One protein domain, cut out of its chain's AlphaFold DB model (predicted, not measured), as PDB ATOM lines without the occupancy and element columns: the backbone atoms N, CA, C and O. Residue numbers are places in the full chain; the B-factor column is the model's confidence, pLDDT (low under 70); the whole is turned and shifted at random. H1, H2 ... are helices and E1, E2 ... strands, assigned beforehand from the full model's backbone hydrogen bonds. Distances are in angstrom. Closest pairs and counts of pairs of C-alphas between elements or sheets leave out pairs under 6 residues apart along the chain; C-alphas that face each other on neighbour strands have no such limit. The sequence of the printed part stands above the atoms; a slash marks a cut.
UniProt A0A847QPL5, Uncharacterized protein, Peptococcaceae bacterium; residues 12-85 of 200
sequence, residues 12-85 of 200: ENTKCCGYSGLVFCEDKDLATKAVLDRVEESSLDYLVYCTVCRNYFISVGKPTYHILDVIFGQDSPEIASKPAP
ATOM      1  N   GLU A  12     116.112 115.075  82.880       92.25
ATOM      2  CA  GLU A  12     115.256 114.230  82.039       92.25
ATOM      3  C   GLU A  12     114.951 112.867  82.678       92.25
ATOM      4  O   GLU A  12     113.921 112.271  82.388       92.25
ATOM      5  N   ASN A  13     115.799 112.414  83.609       90.69
ATOM      6  CA  ASN A  13     115.654 111.131  84.298       90.69
ATOM      7  C   ASN A  13     115.042 111.265  85.707       90.69
ATOM      8  O   ASN A  13     115.069 110.307  86.481       90.69
ATOM      9  N   THR A  14     114.499 112.442  86.060       89.62
ATOM     10  CA  THR A  14     113.997 112.725  87.418       89.62
ATOM     11  C   THR A  14     112.916 111.744  87.839       89.62
ATOM     12  O   THR A  14     111.797 111.757  87.327       89.62
ATOM     13  N   LYS A  15     113.219 110.942  88.864       90.62
ATOM     14  CA  LYS A  15     112.226 110.077  89.502       90.62
ATOM     15  C   LYS A  15     111.211 110.897  90.305       90.62
ATOM     16  O   LYS A  15     111.586 111.803  91.063       90.62
ATOM     17  N   CYS A  16     109.935 110.537  90.171       90.12
ATOM     18  CA  CYS A  16     108.837 111.068  90.981       90.12
ATOM     19  C   CYS A  16     108.998 110.669  92.460       90.12
ATOM     20  O   CYS A  16     109.606 109.647  92.763       90.12
ATOM     21  N   CYS A  17     108.419 111.446  93.382       91.19
ATOM     22  CA  CYS A  17     108.363 111.084  94.802       91.19
ATOM     23  C   CYS A  17     107.397 109.924  95.100       91.19
ATOM     24  O   CYS A  17     107.406 109.431  96.214       91.19
ATOM     25  N   GLY A  18     106.550 109.516  94.146       88.31
ATOM     26  CA  GLY A  18     105.578 108.428  94.319       88.31
ATOM     27  C   GLY A  18     104.203 108.863  94.837       88.31
ATOM     28  O   GLY A  18     103.273 108.064  94.828       88.31
ATOM     29  N   TYR A  19     104.035 110.129  95.238       86.00
ATOM     30  CA  TYR A  19     102.747 110.624  95.745       86.00
ATOM     31  C   TYR A  19     101.737 110.952  94.631       86.00
ATOM     32  O   TYR A  19     100.537 110.726  94.774       86.00
ATOM     33  N   SER A  20     102.209 111.547  93.531       73.38
ATOM     34  CA  SER A  20     101.352 112.054  92.449       73.38
ATOM     35  C   SER A  20     100.983 110.963  91.430       73.38
ATOM     36  O   SER A  20     101.552 109.876  91.438       73.38
ATOM     37  N   GLY A  21     100.033 111.257  90.535       68.06
ATOM     38  CA  GLY A  21      99.585 110.331  89.485       68.06
ATOM     39  C   GLY A  21      98.644 109.227  89.971       68.06
ATOM     40  O   GLY A  21      98.571 108.183  89.340       68.06
ATOM     41  N   LEU A  22      97.958 109.450  91.099       68.56
ATOM     42  CA  LEU A  22      97.066 108.496  91.775       68.56
ATOM     43  C   LEU A  22      97.750 107.242  92.340       68.56
ATOM     44  O   LEU A  22      97.079 106.488  93.030       68.56
ATOM     45  N   VAL A  23      99.066 107.050  92.170       80.56
ATOM     46  CA  VAL A  23      99.781 105.869  92.700       80.56
ATOM     47  C   VAL A  23      99.548 105.710  94.200       80.56
ATOM     48  O   VAL A  23      99.141 104.648  94.636       80.56
ATOM     49  N   PHE A  24      99.689 106.782  94.984       83.62
ATOM     50  CA  PHE A  24      99.408 106.740  96.422       83.62
ATOM     51  C   PHE A  24      97.950 106.386  96.768       83.62
ATOM     52  O   PHE A  24      97.677 105.831  97.833       83.62
ATOM     53  N   CYS A  25      97.002 106.735  95.897       83.50
ATOM     54  CA  CYS A  25      95.585 106.439  96.094       83.50
ATOM     55  C   CYS A  25      95.234 104.995  95.710       83.50
ATOM     56  O   CYS A  25      94.376 104.406  96.362       83.50
ATOM     57  N   GLU A  26      95.895 104.447  94.691       88.19
ATOM     58  CA  GLU A  26      95.661 103.103  94.150       88.19
ATOM     59  C   GLU A  26      96.478 102.027  94.886       88.19
ATOM     60  O   GLU A  26      95.942 100.994  95.281       88.19
ATOM     61  N   ASP A  27      97.771 102.279  95.110       89.19
ATOM     62  CA  ASP A  27      98.731 101.352  95.714       89.19
ATOM     63  C   ASP A  27      99.701 102.093  96.654       89.19
ATOM     64  O   ASP A  27     100.724 102.673  96.264       89.19
ATOM     65  N   LYS A  28      99.366 102.056  97.946       89.75
ATOM     66  CA  LYS A  28     100.154 102.699  99.004       89.75
ATOM     67  C   LYS A  28     101.512 102.046  99.216       89.75
ATOM     68  O   LYS A  28     102.449 102.752  99.594       89.75
ATOM     69  N   ASP A  29     101.633 100.744  98.992       91.25
ATOM     70  CA  ASP A  29     102.883 100.023  99.218       91.25
ATOM     71  C   ASP A  29     103.886 100.383  98.126       91.25
ATOM     72  O   ASP A  29     105.040 100.708  98.418       91.25
ATOM     73  N   LEU A  30     103.426 100.450  96.873       91.25
ATOM     74  CA  LEU A  30     104.233 100.927  95.757       91.25
ATOM     75  C   LEU A  30     104.658 102.387  95.945       91.25
ATOM     76  O   LEU A  30     105.827 102.712  95.734       91.25
ATOM     77  N   ALA A  31     103.743 103.262  96.369       92.12
ATOM     78  CA  ALA A  31     104.072 104.658  96.649       92.12
ATOM     79  C   ALA A  31     105.115 104.781  97.772       92.12
ATOM     80  O   ALA A  31     106.088 105.529  97.641       92.12
ATOM     81  N   THR A  32     104.955 103.995  98.844       92.44
ATOM     82  CA  THR A  32     105.891 103.960  99.977       92.44
ATOM     83  C   THR A  32     107.266 103.464  99.540       92.44
ATOM     84  O   THR A  32     108.280 104.069  99.882       92.44
ATOM     85  N   LYS A  33     107.324 102.416  98.716       93.38
ATOM     86  CA  LYS A  33     108.579 101.941  98.133       93.38
ATOM     87  C   LYS A  33     109.241 103.019  97.274       93.38
ATOM     88  O   LYS A  33     110.430 103.266  97.422       93.38
ATOM     89  N   ALA A  34     108.471 103.703  96.429       93.00
ATOM     90  CA  ALA A  34     108.999 104.748  95.559       93.00
ATOM     91  C   ALA A  34     109.619 105.914  96.344       93.00
ATOM     92  O   ALA A  34     110.670 106.416  95.949       93.00
ATOM     93  N   VAL A  35     109.004 106.348  97.452       94.81
ATOM     94  CA  VAL A  35     109.573 107.426  98.274       94.81
ATOM     95  C   VAL A  35     110.798 106.965  99.062       94.81
ATOM     96  O   VAL A  35     111.759 107.727  99.139       94.81
ATOM     97  N   LEU A  36     110.808 105.731  99.581       95.25
ATOM     98  CA  LEU A  36     111.966 105.157 100.277       95.25
ATOM     99  C   LEU A  36     113.167 105.020  99.332       95.25
ATOM    100  O   LEU A  36     114.227 105.576  99.612       95.25
ATOM    101  N   ASP A  37     112.957 104.425  98.154       94.06
ATOM    102  CA  ASP A  37     113.971 104.326  97.096       94.06
ATOM    103  C   ASP A  37     114.512 105.712  96.706       94.06
ATOM    104  O   ASP A  37     115.669 105.854  96.307       94.06
ATOM    105  N   ARG A  38     113.668 106.752  96.785       94.31
ATOM    106  CA  ARG A  38     114.045 108.117  96.420       94.31
ATOM    107  C   ARG A  38     114.900 108.791  97.482       94.31
ATOM    108  O   ARG A  38     115.859 109.447  97.098       94.31
ATOM    109  N   VAL A  39     114.566 108.673  98.770       95.50
ATOM    110  CA  VAL A  39     115.291 109.363  99.859       95.50
ATOM    111  C   VAL A  39     116.660 108.751 100.155       95.50
ATOM    112  O   VAL A  39     117.522 109.439 100.703       95.50
ATOM    113  N   GLU A  40     116.878 107.498  99.750       95.06
ATOM    114  CA  GLU A  40     118.161 106.793  99.855       95.06
ATOM    115  C   GLU A  40     119.194 107.229  98.801       95.06
ATOM    116  O   GLU A  40     120.378 106.924  98.939       95.06
ATOM    117  N   GLU A  41     118.802 107.980  97.762       95.06
ATOM    118  CA  GLU A  41     119.723 108.373  96.680       95.06
ATOM    119  C   GLU A  41     120.830 109.346  97.117       95.06
ATOM    120  O   GLU A  41     121.798 109.542  96.383       95.06
ATOM    121  N   SER A  42     120.692 109.976  98.283       95.19
ATOM    122  CA  SER A  42     121.729 110.818  98.879       95.19
ATOM    123  C   SER A  42     121.524 110.915 100.386       95.19
ATOM    124  O   SER A  42     120.389 110.906 100.865       95.19
ATOM    125  N   SER A  43     122.611 111.052 101.143       95.12
ATOM    126  CA  SER A  43     122.569 111.299 102.587       95.12
ATOM    127  C   SER A  43     122.242 112.755 102.939       95.12
ATOM    128  O   SER A  43     121.760 113.002 104.040       95.12
ATOM    129  N   LEU A  44     122.431 113.699 102.012       96.12
ATOM    130  CA  LEU A  44     122.207 115.133 102.227       96.12
ATOM    131  C   LEU A  44     120.718 115.484 102.324       96.12
ATOM    132  O   LEU A  44     119.877 114.783 101.756       96.12
ATOM    133  N   ASP A  45     120.396 116.590 102.992       96.25
ATOM    134  CA  ASP A  45     119.040 117.149 103.029       96.25
ATOM    135  C   ASP A  45     118.553 117.529 101.626       96.25
ATOM    136  O   ASP A  45     119.335 117.897 100.747       96.25
ATOM    137  N   TYR A  46     117.244 117.431 101.396       96.56
ATOM    138  CA  TYR A  46     116.676 117.657 100.067       96.56
ATOM    139  C   TYR A  46     116.202 119.093  99.881       96.56
ATOM    140  O   TYR A  46     115.689 119.724 100.799       96.56
ATOM    141  N   LEU A  47     116.314 119.586  98.648       96.19
ATOM    142  CA  LEU A  47     115.722 120.841  98.200       96.19
ATOM    143  C   LEU A  47     114.710 120.535  97.095       96.19
ATOM    144  O   LEU A  47     115.042 119.898  96.095       96.19
ATOM    145  N   VAL A  48     113.470 120.992  97.261       96.44
ATOM    146  CA  VAL A  48     112.388 120.754  96.294       96.44
ATOM    147  C   VAL A  48     111.612 122.031  95.991       96.44
ATOM    148  O   VAL A  48     111.532 122.938  96.809       96.44
ATOM    149  N   TYR A  49     110.966 122.089  94.828       95.44
ATOM    150  CA  TYR A  49     110.046 123.179  94.463       95.44
ATOM    151  C   TYR A  49     108.564 122.792  94.601       95.44
ATOM    152  O   TYR A  49     107.675 123.600  94.342       95.44
ATOM    153  N   CYS A  50     108.292 121.530  94.939       94.88
ATOM    154  CA  CYS A  50     106.948 120.983  95.039       94.88
ATOM    155  C   CYS A  50     106.615 120.693  96.504       94.88
ATOM    156  O   CYS A  50     107.277 119.881  97.156       94.88
ATOM    157  N   THR A  51     105.545 121.309  97.005       93.75
ATOM    158  CA  THR A  51     105.056 121.127  98.381       93.75
ATOM    159  C   THR A  51     104.652 119.684  98.682       93.75
ATOM    160  O   THR A  51     104.858 119.210  99.796       93.75
ATOM    161  N   VAL A  52     104.134 118.958  97.686       93.31
ATOM    162  CA  VAL A  52     103.790 117.535  97.819       93.31
ATOM    163  C   VAL A  52     105.046 116.687  98.005       93.31
ATOM    164  O   VAL A  52     105.098 115.890  98.936       93.31
ATOM    165  N   CYS A  53     106.083 116.896  97.184       95.12
ATOM    166  CA  CYS A  53     107.365 116.206  97.353       95.12
ATOM    167  C   CYS A  53     107.971 116.493  98.729       95.12
ATOM    168  O   CYS A  53     108.369 115.556  99.414       95.12
ATOM    169  N   ARG A  54     107.967 117.763  99.161       96.50
ATOM    170  CA  ARG A  54     108.456 118.171 100.488       96.50
ATOM    171  C   ARG A  54     107.759 117.381 101.592       96.50
ATOM    172  O   ARG A  54     108.407 116.757 102.425       96.50
ATOM    173  N   ASN A  55     106.429 117.390 101.575       94.75
ATOM    174  CA  ASN A  55     105.621 116.723 102.586       94.75
ATOM    175  C   ASN A  55     105.830 115.208 102.584       94.75
ATOM    176  O   ASN A  55     105.873 114.604 103.655       94.75
ATOM    177  N   TYR A  56     105.976 114.597 101.406       94.38
ATOM    178  CA  TYR A  56     106.114 113.150 101.311       94.38
ATOM    179  C   TYR A  56     107.498 112.660 101.748       94.38
ATOM    180  O   TYR A  56     107.581 111.701 102.511       94.38
ATOM    181  N   PHE A  57     108.575 113.364 101.395       96.75
ATOM    182  CA  PHE A  57     109.917 113.054 101.901       96.75
ATOM    183  C   PHE A  57     110.015 113.212 103.424       96.75
ATOM    184  O   PHE A  57     110.541 112.333 104.105       96.75
ATOM    185  N   ILE A  58     109.413 114.265 103.983       96.75
ATOM    186  CA  ILE A  58     109.346 114.451 105.440       96.75
ATOM    187  C   ILE A  58     108.543 113.339 106.117       96.75
ATOM    188  O   ILE A  58     108.895 112.924 107.219       96.75
ATOM    189  N   SER A  59     107.498 112.814 105.467       93.75
ATOM    190  CA  SER A  59     106.694 111.720 106.031       93.75
ATOM    191  C   SER A  59     107.486 110.425 106.253       93.75
ATOM    192  O   SER A  59     107.110 109.637 107.116       93.75
ATOM    193  N   VAL A  60     108.604 110.243 105.536       94.94
ATOM    194  CA  VAL A  60     109.552 109.130 105.722       94.94
ATOM    195  C   VAL A  60     110.863 109.564 106.391       94.94
ATOM    196  O   VAL A  60     111.853 108.844 106.353       94.94
ATOM    197  N   GLY A  61     110.877 110.741 107.026       95.62
ATOM    198  CA  GLY A  61     111.985 111.195 107.869       95.62
ATOM    199  C   GLY A  61     113.147 111.866 107.135       95.62
ATOM    200  O   GLY A  61     114.193 112.065 107.744       95.62
ATOM    201  N   LYS A  62     112.995 112.237 105.858       97.44
ATOM    202  CA  LYS A  62     114.031 112.953 105.100       97.44
ATOM    203  C   LYS A  62     113.874 114.474 105.266       97.44
ATOM    204  O   LYS A  62     112.890 115.020 104.747       97.44
ATOM    205  N   PRO A  63     114.812 115.187 105.926       97.69
ATOM    206  CA  PRO A  63     114.744 116.642 106.028       97.69
ATOM    207  C   PRO A  63     114.730 117.264 104.632       97.69
ATOM    208  O   PRO A  63     115.546 116.922 103.770       97.69
ATOM    209  N   THR A  64     113.743 118.123 104.384       97.69
ATOM    210  CA  THR A  64     113.490 118.662 103.048       97.69
ATOM    211  C   THR A  64     113.082 120.131 103.102       97.69
ATOM    212  O   THR A  64     112.015 120.481 103.613       97.69
ATOM    213  N   TYR A  65     113.902 120.983 102.496       97.00
ATOM    214  CA  TYR A  65     113.634 122.395 102.256       97.00
ATOM    215  C   TYR A  65     112.744 122.579 101.027       97.00
ATOM    216  O   TYR A  65     112.908 121.904 100.003       97.00
ATOM    217  N   HIS A  66     111.826 123.539 101.088       97.06
ATOM    218  CA  HIS A  66     111.185 124.074  99.897       97.06
ATOM    219  C   HIS A  66     112.024 125.229  99.332       97.06
ATOM    220  O   HIS A  66     112.596 126.013 100.082       97.06
ATOM    221  N   ILE A  67     112.056 125.404  98.010       97.00
ATOM    222  CA  ILE A  67     112.813 126.493  97.366       97.00
ATOM    223  C   ILE A  67     112.404 127.883  97.874       97.00
ATOM    224  O   ILE A  67     113.225 128.789  97.942       97.00
ATOM    225  N   LEU A  68     111.140 128.040  98.272       96.44
ATOM    226  CA  LEU A  68     110.645 129.286  98.859       96.44
ATOM    227  C   LEU A  68     111.254 129.562 100.240       96.44
ATOM    228  O   LEU A  68     111.480 130.725 100.548       96.44
ATOM    229  N   ASP A  69     111.569 128.529 101.027       94.88
ATOM    230  CA  ASP A  69     112.239 128.703 102.321       94.88
ATOM    231  C   ASP A  69     113.608 129.364 102.093       94.88
ATOM    232  O   ASP A  69     113.935 130.350 102.738       94.88
ATOM    233  N   VAL A  70     114.346 128.908 101.075       94.38
ATOM    234  CA  VAL A  70     115.646 129.473 100.682       94.38
ATOM    235  C   VAL A  70     115.511 130.886 100.100       94.38
ATOM    236  O   VAL A  70     116.251 131.790 100.478       94.38
ATOM    237  N   ILE A  71     114.559 131.106  99.185       96.06
ATOM    238  CA  ILE A  71     114.357 132.415  98.535       96.06
ATOM    239  C   ILE A  71     114.022 133.503  99.563       96.06
ATOM    240  O   ILE A  71     114.471 134.639  99.417       96.06
ATOM    241  N   PHE A  72     113.251 133.165 100.598       95.62
ATOM    242  CA  PHE A  72     112.857 134.103 101.648       95.62
ATOM    243  C   PHE A  72     113.784 134.091 102.876       95.62
ATOM    244  O   PHE A  72     113.478 134.775 103.853       95.62
ATOM    245  N   GLY A  73     114.904 133.357 102.843       94.38
ATOM    246  CA  GLY A  73     115.867 133.282 103.951       94.38
ATOM    247  C   GLY A  73     115.283 132.680 105.232       94.38
ATOM    248  O   GLY A  73     115.626 133.097 106.336       94.38
ATOM    249  N   GLN A  74     114.340 131.754 105.075       93.62
ATOM    250  CA  GLN A  74     113.669 130.999 106.133       93.62
ATOM    251  C   GLN A  74     114.148 129.543 106.178       93.62
ATOM    252  O   GLN A  74     113.544 128.712 106.842       93.62
ATOM    253  N   ASP A  75     115.200 129.179 105.457       93.50
ATOM    254  CA  ASP A  75     115.777 127.847 105.532       93.50
ATOM    255  C   ASP A  75     116.478 127.644 106.884       93.50
ATOM    256  O   ASP A  75     117.486 128.268 107.205       93.50
ATOM    257  N   SER A  76     115.921 126.755 107.701       95.44
ATOM    258  CA  SER A  76     116.546 126.282 108.935       95.44
ATOM    259  C   SER A  76     116.370 124.765 109.072       95.44
ATOM    260  O   SER A  76     115.412 124.215 108.511       95.44
ATOM    261  N   PRO A  77     117.234 124.065 109.830       94.88
ATOM    262  CA  PRO A  77     117.069 122.632 110.088       94.88
ATOM    263  C   PRO A  77     115.702 122.283 110.696       94.88
ATOM    264  O   PRO A  77     115.109 121.248 110.371       94.88
ATOM    265  N   GLU A  78     115.154 123.168 111.536       96.38
ATOM    266  CA  GLU A  78     113.808 123.026 112.096       96.38
ATOM    267  C   GLU A  78     112.735 123.113 111.004       96.38
ATOM    268  O   GLU A  78     111.772 122.344 111.021       96.38
ATOM    269  N   ILE A  79     112.897 124.014 110.030       94.62
ATOM    270  CA  ILE A  79     111.973 124.161 108.901       94.62
ATOM    271  C   ILE A  79     112.065 122.974 107.940       94.62
ATOM    272  O   ILE A  79     111.020 122.470 107.520       94.62
ATOM    273  N   ALA A  80     113.258 122.453 107.656       95.81
ATOM    274  CA  ALA A  80     113.428 121.255 106.830       95.81
ATOM    275  C   ALA A  80     112.802 120.001 107.452       95.81
ATOM    276  O   ALA A  80     112.307 119.131 106.736       95.81
ATOM    277  N   SER A  81     112.790 119.924 108.783       96.75
ATOM    278  CA  SER A  81     112.246 118.784 109.531       96.75
ATOM    279  C   SER A  81     110.782 118.974 109.942       96.75
ATOM    280  O   SER A  81     110.165 118.067 110.500       96.75
ATOM    281  N   LYS A  82     110.196 120.151 109.685       95.56
ATOM    282  CA  LYS A  82     108.834 120.477 110.117       95.56
ATOM    283  C   LYS A  82     107.810 119.540 109.457       95.56
ATOM    284  O   LYS A  82     107.722 119.552 108.220       95.56
ATOM    285  N   PRO A  83     106.979 118.825 110.243       95.25
ATOM    286  CA  PRO A  83     105.961 117.919 109.723       95.25
ATOM    287  C   PRO A  83     105.048 118.569 108.684       95.25
ATOM    288  O   PRO A  83     104.758 119.769 108.741       95.25
ATOM    289  N   ALA A  84     104.572 117.759 107.740       92.50
ATOM    290  CA  ALA A  84     103.591 118.199 106.760       92.50
ATOM    291  C   ALA A  84     102.310 118.700 107.459       92.50
ATOM    292  O   ALA A  84     101.852 118.077 108.421       92.50
ATOM    293  N   PRO A  85     101.695 119.797 106.982       92.25
ATOM    294  CA  PRO A  85     100.409 120.234 107.505       92.25
ATOM    295  C   PRO A  85      99.333 119.182 107.217       92.25
ATOM    296  O   PRO A  85      99.280 118.603 106.128       92.25
TER     297      PRO A  85
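Overview. This is residues 12 to 85 of the 200 residues of an uncharacterized protein of Peptococcaceae bacterium (UniProt A0A847QPL5). A small core, in which helix H3 packs on a two-strand parallel sheet of E1 and E2, has helices at both ends of the domain's long axis: H1 and H2, meeting in a corner, towards one end, and the short helices H4 and H5 towards the other. H5 packs on E2, while H4 follows E2 directly. The printed part has 74 residues, with five named helices and two named strands in the order H1, H2, E1, H3, E2, H4, H5, and its class is mostly helix. The whole is compact, with a radius of gyration of the C-alphas of 12.3 A and spans of 37, 25 and 22 A.

Arrangement. From residue 12 the backbone runs to H1, residues 23 to 26, which touches H2, residues 28 to 39, only at the corner by their tight link; their closest C-alphas, of Phe 24 and Ala 31, are 5.1 A apart. H2 only just touches H3, residues 51 to 59, with 3 pairs of C-alphas within 8 A, the closest being Val 35 and Phe 57 at 6.7 A. Their lines are about perpendicular, at 89 degrees. E1, residues 46 to 48, and E2, residues 64 to 66, are parallel neighbours with 27 degrees between their directions; N 48 and O 65 are 2.9 A apart and N 65 and O 46 are 2.8 A apart, both within hydrogen-bond range. E1, H3 and E2 form a strand-helix-strand unit, two parallel neighbour strands with a helix between them along the chain, and its crossover is right-handed. The closest C-alphas of H3 and E2 are those of Arg 54 and Thr 64, at 5.7 A. H4, residues 67 to 71, is apart from H3. H5, residues 77 to 81, has its closest C-alpha to E2 in Ala 80, 4.6 A from that of Thr 64. H5 is close to H3 but not clearly touching it, with the C-alphas of Ile 58 and Ser 81 at 6.6 A. In H2, H3, H4 and H5 every O i to N i+4 pair is within hydrogen-bond range; H1 is too short for such a pair.

Along the chain. H1 begins at C-alpha 23, (99.781, 105.869, 92.700). H2 is 16.6 A from first to last C-alpha, and H3 is 12.2 A, beginning at (105.056, 121.127, 98.381). E1 measures 6.5 A and E2 6.7 A. H5 ends at C-alpha 81, (112.246, 118.784, 109.531).

Size, cuts and confidence. The C-alphas farthest apart are those of Glu 26 and Gly 73, at 37.6 A. The printed part has no cut, and no link is long. Mean pLDDT of the printed part is 92.7; residues 21 to 22 are under 70.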